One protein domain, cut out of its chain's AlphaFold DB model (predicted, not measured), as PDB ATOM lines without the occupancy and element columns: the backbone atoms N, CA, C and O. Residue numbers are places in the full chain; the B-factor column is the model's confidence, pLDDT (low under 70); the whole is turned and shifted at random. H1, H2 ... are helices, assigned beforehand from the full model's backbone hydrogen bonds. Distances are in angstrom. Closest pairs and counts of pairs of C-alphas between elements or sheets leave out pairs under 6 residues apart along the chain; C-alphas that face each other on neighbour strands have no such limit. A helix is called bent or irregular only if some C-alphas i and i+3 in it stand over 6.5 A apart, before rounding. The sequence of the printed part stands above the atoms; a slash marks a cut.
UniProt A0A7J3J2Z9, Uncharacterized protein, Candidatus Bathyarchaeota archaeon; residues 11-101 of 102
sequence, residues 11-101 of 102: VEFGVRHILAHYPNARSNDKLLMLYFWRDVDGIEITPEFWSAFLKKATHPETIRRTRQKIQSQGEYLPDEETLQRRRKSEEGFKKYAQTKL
ATOM      1  N   VAL A  11      -5.839 -36.065  41.943       87.56
ATOM      2  CA  VAL A  11      -4.947 -35.095  41.277       87.56
ATOM      3  C   VAL A  11      -4.637 -33.899  42.181       87.56
ATOM      4  O   VAL A  11      -3.475 -33.509  42.287       87.56
ATOM      5  N   GLU A  12      -5.631 -33.307  42.859       89.38
ATOM      6  CA  GLU A  12      -5.385 -32.194  43.794       89.38
ATOM      7  C   GLU A  12      -4.447 -32.634  44.927       89.38
ATOM      8  O   GLU A  12      -3.517 -31.904  45.281       89.38
ATOM      9  N   PHE A  13      -4.662 -33.834  45.473       92.00
ATOM     10  CA  PHE A  13      -3.795 -34.417  46.488       92.00
ATOM     11  C   PHE A  13      -2.371 -34.627  45.963       92.00
ATOM     12  O   PHE A  13      -1.419 -34.185  46.610       92.00
ATOM     13  N   GLY A  14      -2.216 -35.210  44.772       93.44
ATOM     14  CA  GLY A  14      -0.916 -35.406  44.131       93.44
ATOM     15  C   GLY A  14      -0.180 -34.085  43.899       93.44
ATOM     16  O   GLY A  14       0.980 -33.943  44.276       93.44
ATOM     17  N   VAL A  15      -0.863 -33.057  43.387       95.38
ATOM     18  CA  VAL A  15      -0.270 -31.723  43.195       95.38
ATOM     19  C   VAL A  15       0.194 -31.141  44.530       95.38
ATOM     20  O   VAL A  15       1.325 -30.666  44.634       95.38
ATOM     21  N   ARG A  16      -0.638 -31.203  45.579       95.19
ATOM     22  CA  ARG A  16      -0.256 -30.731  46.922       95.19
ATOM     23  C   ARG A  16       0.951 -31.489  47.464       95.19
ATOM     24  O   ARG A  16       1.844 -30.858  48.029       95.19
ATOM     25  N   HIS A  17       0.998 -32.805  47.263       95.06
ATOM     26  CA  HIS A  17       2.128 -33.640  47.647       95.06
ATOM     27  C   HIS A  17       3.419 -33.170  46.960       95.06
ATOM     28  O   HIS A  17       4.393 -32.873  47.652       95.06
ATOM     29  N   ILE A  18       3.415 -32.990  45.635       97.38
ATOM     30  CA  ILE A  18       4.597 -32.521  44.894       97.38
ATOM     31  C   ILE A  18       5.030 -31.122  45.345       97.38
ATOM     32  O   ILE A  18       6.209 -30.901  45.610       97.38
ATOM     33  N   LEU A  19       4.097 -30.178  45.502       96.75
ATOM     34  CA  LEU A  19       4.420 -28.810  45.928       96.75
ATOM     35  C   LEU A  19       4.971 -28.737  47.365       96.75
ATOM     36  O   LEU A  19       5.752 -27.831  47.684       96.75
ATOM     37  N   ALA A  20       4.570 -29.664  48.238       96.38
ATOM     38  CA  ALA A  20       5.104 -29.775  49.590       96.38
ATOM     39  C   ALA A  20       6.545 -30.317  49.591       96.38
ATOM     40  O   ALA A  20       7.401 -29.724  50.246       96.38
ATOM     41  N   HIS A  21       6.818 -31.378  48.823       96.50
ATOM     42  CA  HIS A  21       8.106 -32.088  48.826       96.50
ATOM     43  C   HIS A  21       9.168 -31.460  47.910       96.50
ATOM     44  O   HIS A  21      10.358 -31.544  48.207       96.50
ATOM     45  N   TYR A  22       8.757 -30.783  46.833       96.88
ATOM     46  CA  TYR A  22       9.649 -30.177  45.841       96.88
ATOM     47  C   TYR A  22       9.385 -28.668  45.714       96.88
ATOM     48  O   TYR A  22       8.628 -28.228  44.844       96.88
ATOM     49  N   PRO A  23      10.006 -27.819  46.561       95.62
ATOM     50  CA  PRO A  23       9.755 -26.376  46.552       95.62
ATOM     51  C   PRO A  23      10.057 -25.687  45.215       95.62
ATOM     52  O   PRO A  23       9.386 -24.722  44.858       95.62
ATOM     53  N   ASN A  24      11.025 -26.197  44.450       95.38
ATOM     54  CA  ASN A  24      11.377 -25.703  43.114       95.38
ATOM     55  C   ASN A  24      10.263 -25.911  42.068       95.38
ATOM     56  O   ASN A  24      10.237 -25.204  41.062       95.38
ATOM     57  N   ALA A  25       9.336 -26.844  42.300       95.88
ATOM     58  CA  ALA A  25       8.189 -27.086  41.429       95.88
ATOM     59  C   ALA A  25       7.093 -26.018  41.581       95.88
ATOM     60  O   ALA A  25       6.268 -25.857  40.687       95.88
ATOM     61  N   ARG A  26       7.093 -25.243  42.678       95.00
ATOM     62  CA  ARG A  26       6.053 -24.233  42.965       95.00
ATOM     63  C   ARG A  26       6.008 -23.091  41.958       95.00
ATOM     64  O   ARG A  26       4.958 -22.491  41.773       95.00
ATOM     65  N   SER A  27       7.143 -22.783  41.340       94.50
ATOM     66  CA  SER A  27       7.285 -21.701  40.363       94.50
ATOM     67  C   SER A  27       7.690 -22.210  38.978       94.50
ATOM     68  O   SER A  27       8.150 -21.429  38.148       94.50
ATOM     69  N   ASN A  28       7.609 -23.521  38.739       94.69
ATOM     70  CA  ASN A  28       8.039 -24.127  37.488       94.69
ATOM     71  C   ASN A  28       7.110 -25.283  37.116       94.69
ATOM     72  O   ASN A  28       7.315 -26.425  37.530       94.69
ATOM     73  N   ASP A  29       6.120 -24.976  36.280       94.25
ATOM     74  CA  ASP A  29       5.095 -25.927  35.849       94.25
ATOM     75  C   ASP A  29       5.692 -27.170  35.182       94.25
ATOM     76  O   ASP A  29       5.192 -28.276  35.366       94.25
ATOM     77  N   LYS A  30       6.797 -27.029  34.440       95.81
ATOM     78  CA  LYS A  30       7.446 -28.187  33.817       95.81
ATOM     79  C   LYS A  30       8.045 -29.134  34.853       95.81
ATOM     80  O   LYS A  30       7.949 -30.345  34.678       95.81
ATOM     81  N   LEU A  31       8.662 -28.599  35.908       96.69
ATOM     82  CA  LEU A  31       9.147 -29.420  37.019       96.69
ATOM     83  C   LEU A  31       7.981 -30.076  37.754       96.69
ATOM     84  O   LEU A  31       8.047 -31.271  38.017       96.69
ATOM     85  N   LEU A  32       6.910 -29.326  38.024       97.19
ATOM     86  CA  LEU A  32       5.697 -29.866  38.639       97.19
ATOM     87  C   LEU A  32       5.151 -31.058  37.844       97.19
ATOM     88  O   LEU A  32       4.889 -32.102  38.431       97.19
ATOM     89  N   MET A  33       5.043 -30.928  36.520       96.75
ATOM     90  CA  MET A  33       4.580 -32.005  35.643       96.75
ATOM     91  C   MET A  33       5.508 -33.220  35.676       96.75
ATOM     92  O   MET A  33       5.031 -34.336  35.841       96.75
ATOM     93  N   LEU A  34       6.824 -33.016  35.560       97.12
ATOM     94  CA  LEU A  34       7.790 -34.116  35.585       97.12
ATOM     95  C   LEU A  34       7.768 -34.881  36.917       97.12
ATOM     96  O   LEU A  34       7.780 -36.108  36.909       97.12
ATOM     97  N   TYR A  35       7.716 -34.173  38.050       97.12
ATOM     98  CA  TYR A  35       7.607 -34.809  39.364       97.12
ATOM     99  C   TYR A  35       6.270 -35.527  39.540       97.12
ATOM    100  O   TYR A  35       6.256 -36.648  40.030       97.12
ATOM    101  N   PHE A  36       5.161 -34.924  39.104       96.50
ATOM    102  CA  PHE A  36       3.847 -35.560  39.186       96.50
ATOM    103  C   PHE A  36       3.812 -36.868  38.386       96.50
ATOM    104  O   PHE A  36       3.444 -37.906  38.925       96.50
ATOM    105  N   TRP A  37       4.268 -36.850  37.132       95.94
ATOM    106  CA  TRP A  37       4.308 -38.051  36.298       95.94
ATOM    107  C   TRP A  37       5.191 -39.147  36.887       95.94
ATOM    108  O   TRP A  37       4.821 -40.316  36.854       95.94
ATOM    109  N   ARG A  38       6.343 -38.780  37.450       95.69
ATOM    110  CA  ARG A  38       7.260 -39.748  38.052       95.69
ATOM    111  C   ARG A  38       6.718 -40.332  39.359       95.69
ATOM    112  O   ARG A  38       6.732 -41.544  39.528       95.69
ATOM    113  N   ASP A  39       6.264 -39.480  40.274       93.94
ATOM    114  CA  ASP A  39       6.002 -39.870  41.666       93.94
ATOM    115  C   ASP A  39       4.537 -40.247  41.921       93.94
ATOM    116  O   ASP A  39       4.264 -41.058  42.802       93.94
ATOM    117  N   VAL A  40       3.595 -39.665  41.170       92.69
ATOM    118  CA  VAL A  40       2.152 -39.926  41.314       92.69
ATOM    119  C   VAL A  40       1.680 -40.934  40.274       92.69
ATOM    120  O   VAL A  40       1.054 -41.927  40.635       92.69
ATOM    121  N   ASP A  41       2.019 -40.718  38.999       92.62
ATOM    122  CA  ASP A  41       1.601 -41.625  37.919       92.62
ATOM    123  C   ASP A  41       2.547 -42.831  37.752       92.62
ATOM    124  O   ASP A  41       2.235 -43.762  37.011       92.62
ATOM    125  N   GLY A  42       3.703 -42.833  38.431       92.50
ATOM    126  CA  GLY A  42       4.675 -43.931  38.389       92.50
ATOM    127  C   GLY A  42       5.372 -44.101  37.034       92.50
ATOM    128  O   GLY A  42       5.844 -45.190  36.715       92.50
ATOM    129  N   ILE A  43       5.412 -43.050  36.211       94.94
ATOM    130  CA  ILE A  43       6.020 -43.087  34.881       94.94
ATOM    131  C   ILE A  43       7.541 -43.008  35.018       94.94
ATOM    132  O   ILE A  43       8.089 -42.051  35.572       94.94
ATOM    133  N   GLU A  44       8.243 -43.982  34.446       95.38
ATOM    134  CA  GLU A  44       9.700 -43.944  34.365       95.38
ATOM    135  C   GLU A  44      10.157 -42.861  33.381       95.38
ATOM    136  O   GLU A  44       9.867 -42.904  32.183       95.38
ATOM    137  N   ILE A  45      10.891 -41.871  33.891       95.31
ATOM    138  CA  ILE A  45      11.408 -40.753  33.101       95.31
ATOM    139  C   ILE A  45      12.928 -40.847  33.023       95.31
ATOM    140  O   ILE A  45      13.617 -40.741  34.039       95.31
ATOM    141  N   THR A  46      13.462 -40.979  31.808       97.31
ATOM    142  CA  THR A  46      14.914 -41.014  31.607       97.31
ATOM    143  C   THR A  46      15.555 -39.644  31.872       97.31
ATOM    144  O   THR A  46      14.919 -38.602  31.651       97.31
ATOM    145  N   PRO A  47      16.832 -39.592  32.300       95.88
ATOM    146  CA  PRO A  47      17.557 -38.332  32.477       95.88
ATOM    147  C   PRO A  47      17.595 -37.467  31.207       95.88
ATOM    148  O   PRO A  47      17.522 -36.234  31.274       95.88
ATOM    149  N   GLU A  48      17.668 -38.099  30.035       97.38
ATOM    150  CA  GLU A  48      17.684 -37.427  28.735       97.38
ATOM    151  C   GLU A  48      16.347 -36.738  28.468       97.38
ATOM    152  O   GLU A  48      16.332 -35.561  28.092       97.38
ATOM    153  N   PHE A  49      15.229 -37.435  28.709       96.88
ATOM    154  CA  PHE A  49      13.896 -36.853  28.564       96.88
ATOM    155  C   PHE A  49      13.688 -35.715  29.557       96.88
ATOM    156  O   PHE A  49      13.233 -34.640  29.166       96.88
ATOM    157  N   TRP A  50      14.082 -35.907  30.818       96.69
ATOM    158  CA  TRP A  50      13.993 -34.878  31.852       96.69
ATOM    159  C   TRP A  50      14.692 -33.582  31.417       96.69
ATOM    160  O   TRP A  50      14.113 -32.491  31.437       96.69
ATOM    161  N   SER A  51      15.939 -33.706  30.954       97.00
ATOM    162  CA  SER A  51      16.745 -32.582  30.472       97.00
ATOM    163  C   SER A  51      16.139 -31.934  29.222       97.00
ATOM    164  O   SER A  51      16.027 -30.705  29.151       97.00
ATOM    165  N   ALA A  52      15.703 -32.740  28.249       97.50
ATOM    166  CA  ALA A  52      15.076 -32.251  27.025       97.50
ATOM    167  C   ALA A  52      13.764 -31.507  27.312       97.50
ATOM    168  O   ALA A  52      13.550 -30.412  26.788       97.50
ATOM    169  N   PHE A  53      12.912 -32.043  28.183       96.81
ATOM    170  CA  PHE A  53      11.634 -31.435  28.527       96.81
ATOM    171  C   PHE A  53      11.816 -30.086  29.232       96.81
ATOM    172  O   PHE A  53      11.209 -29.081  28.844       96.81
ATOM    173  N   LEU A  54      12.717 -30.013  30.216       95.12
ATOM    174  CA  LEU A  54      12.983 -28.761  30.924       95.12
ATOM    175  C   LEU A  54      13.605 -27.700  30.017       95.12
ATOM    176  O   LEU A  54      13.102 -26.575  29.966       95.12
ATOM    177  N   LYS A  55      14.665 -28.056  29.285       95.56
ATOM    178  CA  LYS A  55      15.514 -27.079  28.588       95.56
ATOM    179  C   LYS A  55      15.073 -26.774  27.160       95.56
ATOM    180  O   LYS A  55      15.322 -25.671  26.691       95.56
ATOM    181  N   LYS A  56      14.468 -27.738  26.460       96.25
ATOM    182  CA  LYS A  56      14.210 -27.644  25.012       96.25
ATOM    183  C   LYS A  56      12.727 -27.641  24.656       96.25
ATOM    184  O   LYS A  56      12.350 -26.963  23.707       96.25
ATOM    185  N   ALA A  57      11.886 -28.386  25.375       95.31
ATOM    186  CA  ALA A  57      10.478 -28.500  24.997       95.31
ATOM    187  C   ALA A  57       9.735 -27.161  25.132       95.31
ATOM    188  O   ALA A  57       9.944 -26.406  26.083       95.31
ATOM    189  N   THR A  58       8.820 -26.874  24.211       95.50
ATOM    190  CA  THR A  58       7.900 -25.738  24.343       95.50
ATOM    191  C   THR A  58       6.975 -25.958  25.537       95.50
ATOM    192  O   THR A  58       6.580 -27.085  25.829       95.50
ATOM    193  N   HIS A  59       6.621 -24.884  26.244       93.69
ATOM    194  CA  HIS A  59       5.738 -24.988  27.402       93.69
ATOM    195  C   HIS A  59       4.388 -25.626  27.010       93.69
ATOM    196  O   HIS A  59       3.749 -25.134  26.071       93.69
ATOM    197  N   PRO A  60       3.913 -26.670  27.717       93.12
ATOM    198  CA  PRO A  60       2.660 -27.349  27.375       93.12
ATOM    199  C   PRO A  60       1.453 -26.405  27.313       93.12
ATOM    200  O   PRO A  60       0.637 -26.492  26.398       93.12
ATOM    201  N   GLU A  61       1.380 -25.438  28.232       93.31
ATOM    202  CA  GLU A  61       0.329 -24.410  28.240       93.31
ATOM    203  C   GLU A  61       0.351 -23.523  26.985       93.31
ATOM    204  O   GLU A  61      -0.705 -23.184  26.450       93.31
ATOM    205  N   THR A  62       1.536 -23.190  26.466       95.88
ATOM    206  CA  THR A  62       1.668 -22.427  25.217       95.88
ATOM    207  C   THR A  62       1.106 -23.227  24.048       95.88
ATOM    208  O   THR A  62       0.293 -22.708  23.288       95.88
ATOM    209  N   ILE A  63       1.464 -24.512  23.942       96.06
ATOM    210  CA  ILE A  63       0.919 -25.411  22.913       96.06
ATOM    211  C   ILE A  63      -0.609 -25.487  23.039       96.06
ATOM    212  O   ILE A  63      -1.326 -25.338  22.046       96.06
ATOM    213  N   ARG A  64      -1.125 -25.661  24.264       95.50
ATOM    214  CA  ARG A  64      -2.566 -25.742  24.540       95.50
ATOM    215  C   ARG A  64      -3.305 -24.476  24.107       95.50
ATOM    216  O   ARG A  64      -4.318 -24.592  23.418       95.50
ATOM    217  N   ARG A  65      -2.821 -23.291  24.495       95.25
ATOM    218  CA  ARG A  65      -3.435 -21.997  24.147       95.25
ATOM    219  C   ARG A  65      -3.403 -21.740  22.646       95.25
ATOM    220  O   ARG A  65      -4.420 -21.349  22.081       95.25
ATOM    221  N   THR A  66      -2.278 -22.015  21.990       97.62
ATOM    222  CA  THR A  66      -2.159 -21.862  20.534       97.62
ATOM    223  C   THR A  66      -3.133 -22.779  19.803       97.62
ATOM    224  O   THR A  66      -3.859 -22.315  18.928       97.62
ATOM    225  N   ARG A  67      -3.248 -24.046  20.223       96.06
ATOM    226  CA  ARG A  67      -4.260 -24.965  19.685       96.06
ATOM    227  C   ARG A  67      -5.677 -24.416  19.862       96.06
ATOM    228  O   ARG A  67      -6.463 -24.467  18.926       96.06
ATOM    229  N   GLN A  68      -6.013 -23.895  21.044       93.75
ATOM    230  CA  GLN A  68      -7.337 -23.312  21.297       93.75
ATOM    231  C   GLN A  68      -7.624 -22.108  20.395       93.75
ATOM    232  O   GLN A  68      -8.734 -21.994  19.885       93.75
ATOM    233  N   LYS A  69      -6.627 -21.249  20.156       96.44
ATOM    234  CA  LYS A  69      -6.748 -20.115  19.233       96.44
ATOM    235  C   LYS A  69      -7.034 -20.582  17.804       96.44
ATOM    236  O   LYS A  69      -7.994 -20.103  17.214       96.44
ATOM    237  N   ILE A  70      -6.269 -21.544  17.290       96.06
ATOM    238  CA  ILE A  70      -6.482 -22.117  15.949       96.06
ATOM    239  C   ILE A  70      -7.899 -22.702  15.842       96.06
ATOM    240  O   ILE A  70      -8.654 -22.376  14.934       96.06
ATOM    241  N   GLN A  71      -8.319 -23.483  16.840       94.12
ATOM    242  CA  GLN A  71      -9.661 -24.075  16.857       94.12
ATOM    243  C   GLN A  71     -10.782 -23.031  16.940       94.12
ATOM    244  O   GLN A  71     -11.833 -23.220  16.335       94.12
ATOM    245  N   SER A  72     -10.572 -21.900  17.624       91.94
ATOM    246  CA  SER A  72     -11.555 -20.804  17.644       91.94
ATOM    247  C   SER A  72     -11.753 -20.126  16.284       91.94
ATOM    248  O   SER A  72     -12.771 -19.474  16.079       91.94
ATOM    249  N   GLN A  73     -10.811 -20.302  15.354       95.69
ATOM    250  CA  GLN A  73     -10.890 -19.793  13.982       95.69
ATOM    251  C   GLN A  73     -11.608 -20.772  13.035       95.69
ATOM    252  O   GLN A  73     -11.740 -20.489  11.850       95.69
ATOM    253  N   GLY A  74     -12.100 -21.907  13.550       93.06
ATOM    254  CA  GLY A  74     -12.774 -22.944  12.764       93.06
ATOM    255  C   GLY A  74     -11.827 -23.980  12.156       93.06
ATOM    256  O   GLY A  74     -12.275 -24.872  11.440       93.06
ATOM    257  N   GLU A  75     -10.530 -23.902  12.452       95.75
ATOM    258  CA  GLU A  75      -9.519 -24.807  11.906       95.75
ATOM    259  C   GLU A  75      -9.271 -26.015  12.825       95.75
ATOM    260  O   GLU A  75      -9.233 -25.887  14.050       95.75
ATOM    261  N   TYR A  76      -9.050 -27.200  12.240       93.50
ATOM    262  CA  TYR A  76      -8.717 -28.444  12.963       93.50
ATOM    263  C   TYR A  76      -9.643 -28.732  14.158       93.50
ATOM    264  O   TYR A  76      -9.192 -29.066  15.265       93.50
ATOM    265  N   LEU A  77     -10.949 -28.548  13.950       90.75
ATOM    266  CA  LEU A  77     -11.948 -28.790  14.980       90.75
ATOM    267  C   LEU A  77     -11.930 -30.268  15.405       90.75
ATOM    268  O   LEU A  77     -11.762 -31.153  14.566       90.75
ATOM    269  N   PRO A  78     -12.068 -30.548  16.710       87.88
ATOM    270  CA  PRO A  78     -12.215 -31.917  17.184       87.88
ATOM    271  C   PRO A  78     -13.572 -32.491  16.750       87.88
ATOM    272  O   PRO A  78     -14.504 -31.738  16.470       87.88
ATOM    273  N   ASP A  79     -13.690 -33.819  16.746       90.38
ATOM    274  CA  ASP A  79     -14.966 -34.495  16.509       90.38
ATOM    275  C   ASP A  79     -16.038 -34.129  17.555       90.38
ATOM    276  O   ASP A  79     -15.758 -33.640  18.660       90.38
ATOM    277  N   GLU A  80     -17.301 -34.366  17.190       84.69
ATOM    278  CA  GLU A  80     -18.450 -34.023  18.030       84.69
ATOM    279  C   GLU A  80     -18.413 -34.765  19.375       84.69
ATOM    280  O   GLU A  80     -18.707 -34.183  20.418       84.69
ATOM    281  N   GLU A  81     -17.967 -36.022  19.395       87.81
ATOM    282  CA  GLU A  81     -17.836 -36.802  20.628       87.81
ATOM    283  C   GLU A  81     -16.872 -36.135  21.625       87.81
ATOM    284  O   GLU A  81     -17.178 -35.963  22.813       87.81
ATOM    285  N   THR A  82     -15.721 -35.674  21.138       84.25
ATOM    286  CA  THR A  82     -14.722 -34.962  21.933       84.25
ATOM    287  C   THR A  82     -15.266 -33.634  22.447       84.25
ATOM    288  O   THR A  82     -15.006 -33.284  23.605       84.25
ATOM    289  N   LEU A  83     -16.029 -32.895  21.635       81.50
ATOM    290  CA  LEU A  83     -16.682 -31.653  22.064       81.50
ATOM    291  C   LEU A  83     -17.673 -31.907  23.201       81.50
ATOM    292  O   LEU A  83     -17.630 -31.216  24.225       81.50
ATOM    293  N   GLN A  84     -18.510 -32.935  23.072       83.75
ATOM    294  CA  GLN A  84     -19.484 -33.316  24.093       83.75
ATOM    295  C   GLN A  84     -18.803 -33.733  25.401       83.75
ATOM    296  O   GLN A  84     -19.215 -33.314  26.488       83.75
ATOM    297  N   ARG A  85     -17.709 -34.501  25.321       81.81
ATOM    298  CA  ARG A  85     -16.919 -34.874  26.501       81.81
ATOM    299  C   ARG A  85     -16.322 -33.650  27.197       81.81
ATOM    300  O   ARG A  85     -16.382 -33.565  28.423       81.81
ATOM    301  N   ARG A  86     -15.786 -32.687  26.438       80.69
ATOM    302  CA  ARG A  86     -15.220 -31.440  26.988       80.69
ATOM    303  C   ARG A  86     -16.280 -30.598  27.698       80.69
ATOM    304  O   ARG A  86     -16.050 -30.219  28.844       80.69
ATOM    305  N   ARG A  87     -17.455 -30.395  27.087       80.44
ATOM    306  CA  ARG A  87     -18.580 -29.660  27.704       80.44
ATOM    307  C   ARG A  87     -18.983 -30.260  29.053       80.44
ATOM    308  O   ARG A  87     -19.036 -29.551  30.056       80.44
ATOM    309  N   LYS A  88     -19.150 -31.587  29.112       79.38
ATOM    310  CA  LYS A  88     -19.475 -32.302  30.360       79.38
ATOM    311  C   LYS A  88     -18.404 -32.130  31.443       79.38
ATOM    312  O   LYS A  88     -18.736 -32.107  32.629       79.38
ATOM    313  N   SER A  89     -17.126 -32.062  31.068       74.25
ATOM    314  CA  SER A  89     -16.024 -31.848  32.015       74.25
ATOM    315  C   SER A  89     -15.977 -30.412  32.538       74.25
ATOM    316  O   SER A  89     -15.804 -30.209  33.739       74.25
ATOM    317  N   GLU A  90     -16.193 -29.420  31.674       77.25
ATOM    318  CA  GLU A  90     -16.233 -28.004  32.062       77.25
ATOM    319  C   GLU A  90     -17.385 -27.702  33.028       77.25
ATOM    320  O   GLU A  90     -17.194 -27.019  34.035       77.25
ATOM    321  N   GLU A  91     -18.573 -28.250  32.771       76.50
ATOM    322  CA  GLU A  91     -19.724 -28.131  33.674       76.50
ATOM    323  C   GLU A  91     -19.456 -28.768  35.043       76.50
ATOM    324  O   GLU A  91     -19.809 -28.200  36.080       76.50
ATOM    325  N   GLY A  92     -18.811 -29.939  35.058       72.62
ATOM    326  CA  GLY A  92     -18.414 -30.622  36.289       72.62
ATOM    327  C   GLY A  92     -17.432 -29.795  37.120       72.62
ATOM    328  O   GLY A  92     -17.628 -29.641  38.327       72.62
ATOM    329  N   PHE A  93     -16.423 -29.208  36.471       69.25
ATOM    330  CA  PHE A  93     -15.440 -28.348  37.129       69.25
ATOM    331  C   PHE A  93     -16.072 -27.069  37.694       69.25
ATOM    332  O   PHE A  93     -15.821 -26.726  38.847       69.25
ATOM    333  N   LYS A  94     -16.951 -26.394  36.935       73.25
ATOM    334  CA  LYS A  94     -17.671 -25.196  37.409       73.25
ATOM    335  C   LYS A  94     -18.467 -25.472  38.688       73.25
ATOM    336  O   LYS A  94     -18.402 -24.682  39.627       73.25
ATOM    337  N   LYS A  95     -19.173 -26.607  38.750       72.19
ATOM    338  CA  LYS A  95     -19.926 -27.022  39.949       72.19
ATOM    339  C   LYS A  95     -19.004 -27.271  41.146       72.19
ATOM    340  O   LYS A  95     -19.314 -26.840  42.253       72.19
ATOM    341  N   TYR A  96     -17.865 -27.932  40.934       68.12
ATOM    342  CA  TYR A  96     -16.877 -28.167  41.991       68.12
ATOM    343  C   TYR A  96     -16.276 -26.863  42.532       68.12
ATOM    344  O   TYR A  96     -16.274 -26.653  43.743       68.12
ATOM    345  N   ALA A  97     -15.833 -25.967  41.645       67.94
ATOM    346  CA  ALA A  97     -15.236 -24.688  42.020       67.94
ATOM    347  C   ALA A  97     -16.190 -23.814  42.856       67.94
ATOM    348  O   ALA A  97     -15.763 -23.211  43.833       67.94
ATOM    349  N   GLN A  98     -17.489 -23.809  42.531       66.12
ATOM    350  CA  GLN A  98     -18.507 -23.105  43.325       66.12
ATOM    351  C   GLN A  98     -18.744 -23.734  44.707       66.12
ATOM    352  O   GLN A  98     -19.110 -23.027  45.637       66.12
ATOM    353  N   THR A  99     -18.520 -25.043  44.862       63.47
ATOM    354  CA  THR A  99     -18.754 -25.757  46.131       63.47
ATOM    355  C   THR A  99     -17.631 -25.523  47.154       63.47
ATOM    356  O   THR A  99     -17.886 -25.627  48.344       63.47
ATOM    357  N   LYS A 100     -16.398 -25.213  46.721       55.00
ATOM    358  CA  LYS A 100     -15.240 -24.922  47.603       55.00
ATOM    359  C   LYS A 100     -15.040 -23.428  47.921       55.00
ATOM    360  O   LYS A 100     -14.079 -23.086  48.605       55.00
ATOM    361  N   LEU A 101     -15.889 -22.543  47.392       48.34
ATOM    362  CA  LEU A 101     -15.873 -21.096  47.672       48.34
ATOM    363  C   LEU A 101     -16.757 -20.698  48.874       48.34
ATOM    364  O   LEU A 101     -16.902 -19.510  49.150       48.34
TER     365      LEU A 101
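AT A GLANCE: This is residues 11 to 101 of the 102 residues of an uncharacterized protein of Candidatus Bathyarchaeota archaeon (UniProt A0A7J3J2Z9). The model is an open U: a small cluster of four helices, H1 to H4, makes one side, H5 leads away from it as the base, and the long helix H6 makes the other side, with empty space between H6 and the cluster. In the cluster H3 is the core; H1 crosses it, short H2 sits at the corner between them, and H4 folds back beside H3. The printed part has 91 residues with six named helices, in the order H1 to H6, and no named strand; the class is all helix. The whole is loose, with a radius of gyration of the C-alphas of 16.4 A and spans of 38 by 35 by 22 A.

HOW THE PARTS SIT: H1, residues 11 to 21, and H2, residues 23 to 27, only just touch, only at the corner, with 3 pairs of C-alphas within 8 A; the closest are those of Leu 19 and Arg 26, 5.7 A apart. H3, residues 29 to 39, is the hub, touching three helices. H2 and H3 touch only at the corner, closest at the C-alphas of Ala 25 and Leu 32, 4.7 A. H1 and H3 touch, about perpendicular at 80 degrees, closest at the C-alphas of Ile 18 and Phe 36, 6.5 A. H4, residues 47 to 55, forms a helical hairpin with H3: they touch and run opposite ways at a shallow tilt of 22 degrees, closest at the C-alphas of Lys 30 and Leu 54, 6.3 A. H5, residues 60 to 72, touches no helix, but H3 and H5 are near each other, with 5 pairs of C-alphas within 10 A. H6, residues 80 to 99, is apart from the other five helices. Every O i to N i+4 pair is within hydrogen-bond range in H1, H3, H4, H5 and H6; H2 has 0 of 1, and 1 of 2 O i to N i+3 pairs.

IN THESE COORDINATES: H1 begins at C-alpha 11, (-4.947, -35.095, 41.277), and is 15.4 A long. H2 is neither bent nor irregular, but only just: C-alphas 24 and 27 are 6.4 A apart. H3 measures 15.1 A, H4 12.1 A and H5 18.4 A, which begins at C-alpha 60, (2.660, -27.349, 27.375). H6, 29.3 A, ends at C-alpha 99, (-18.754, -25.757, 46.131).

THE WHOLE: The two C-alphas farthest apart are those of His 21 and Gly 74, 42.7 A. The printed part has no cut and no long link. Residues 69 to 74, of which 69 to 72 belong to H5, and residues 78 to 101, of which 80 to 99 belong to H6, stand free. The mean pLDDT of the printed part is 89.9; residues 93 and 96 to 101 are under 70.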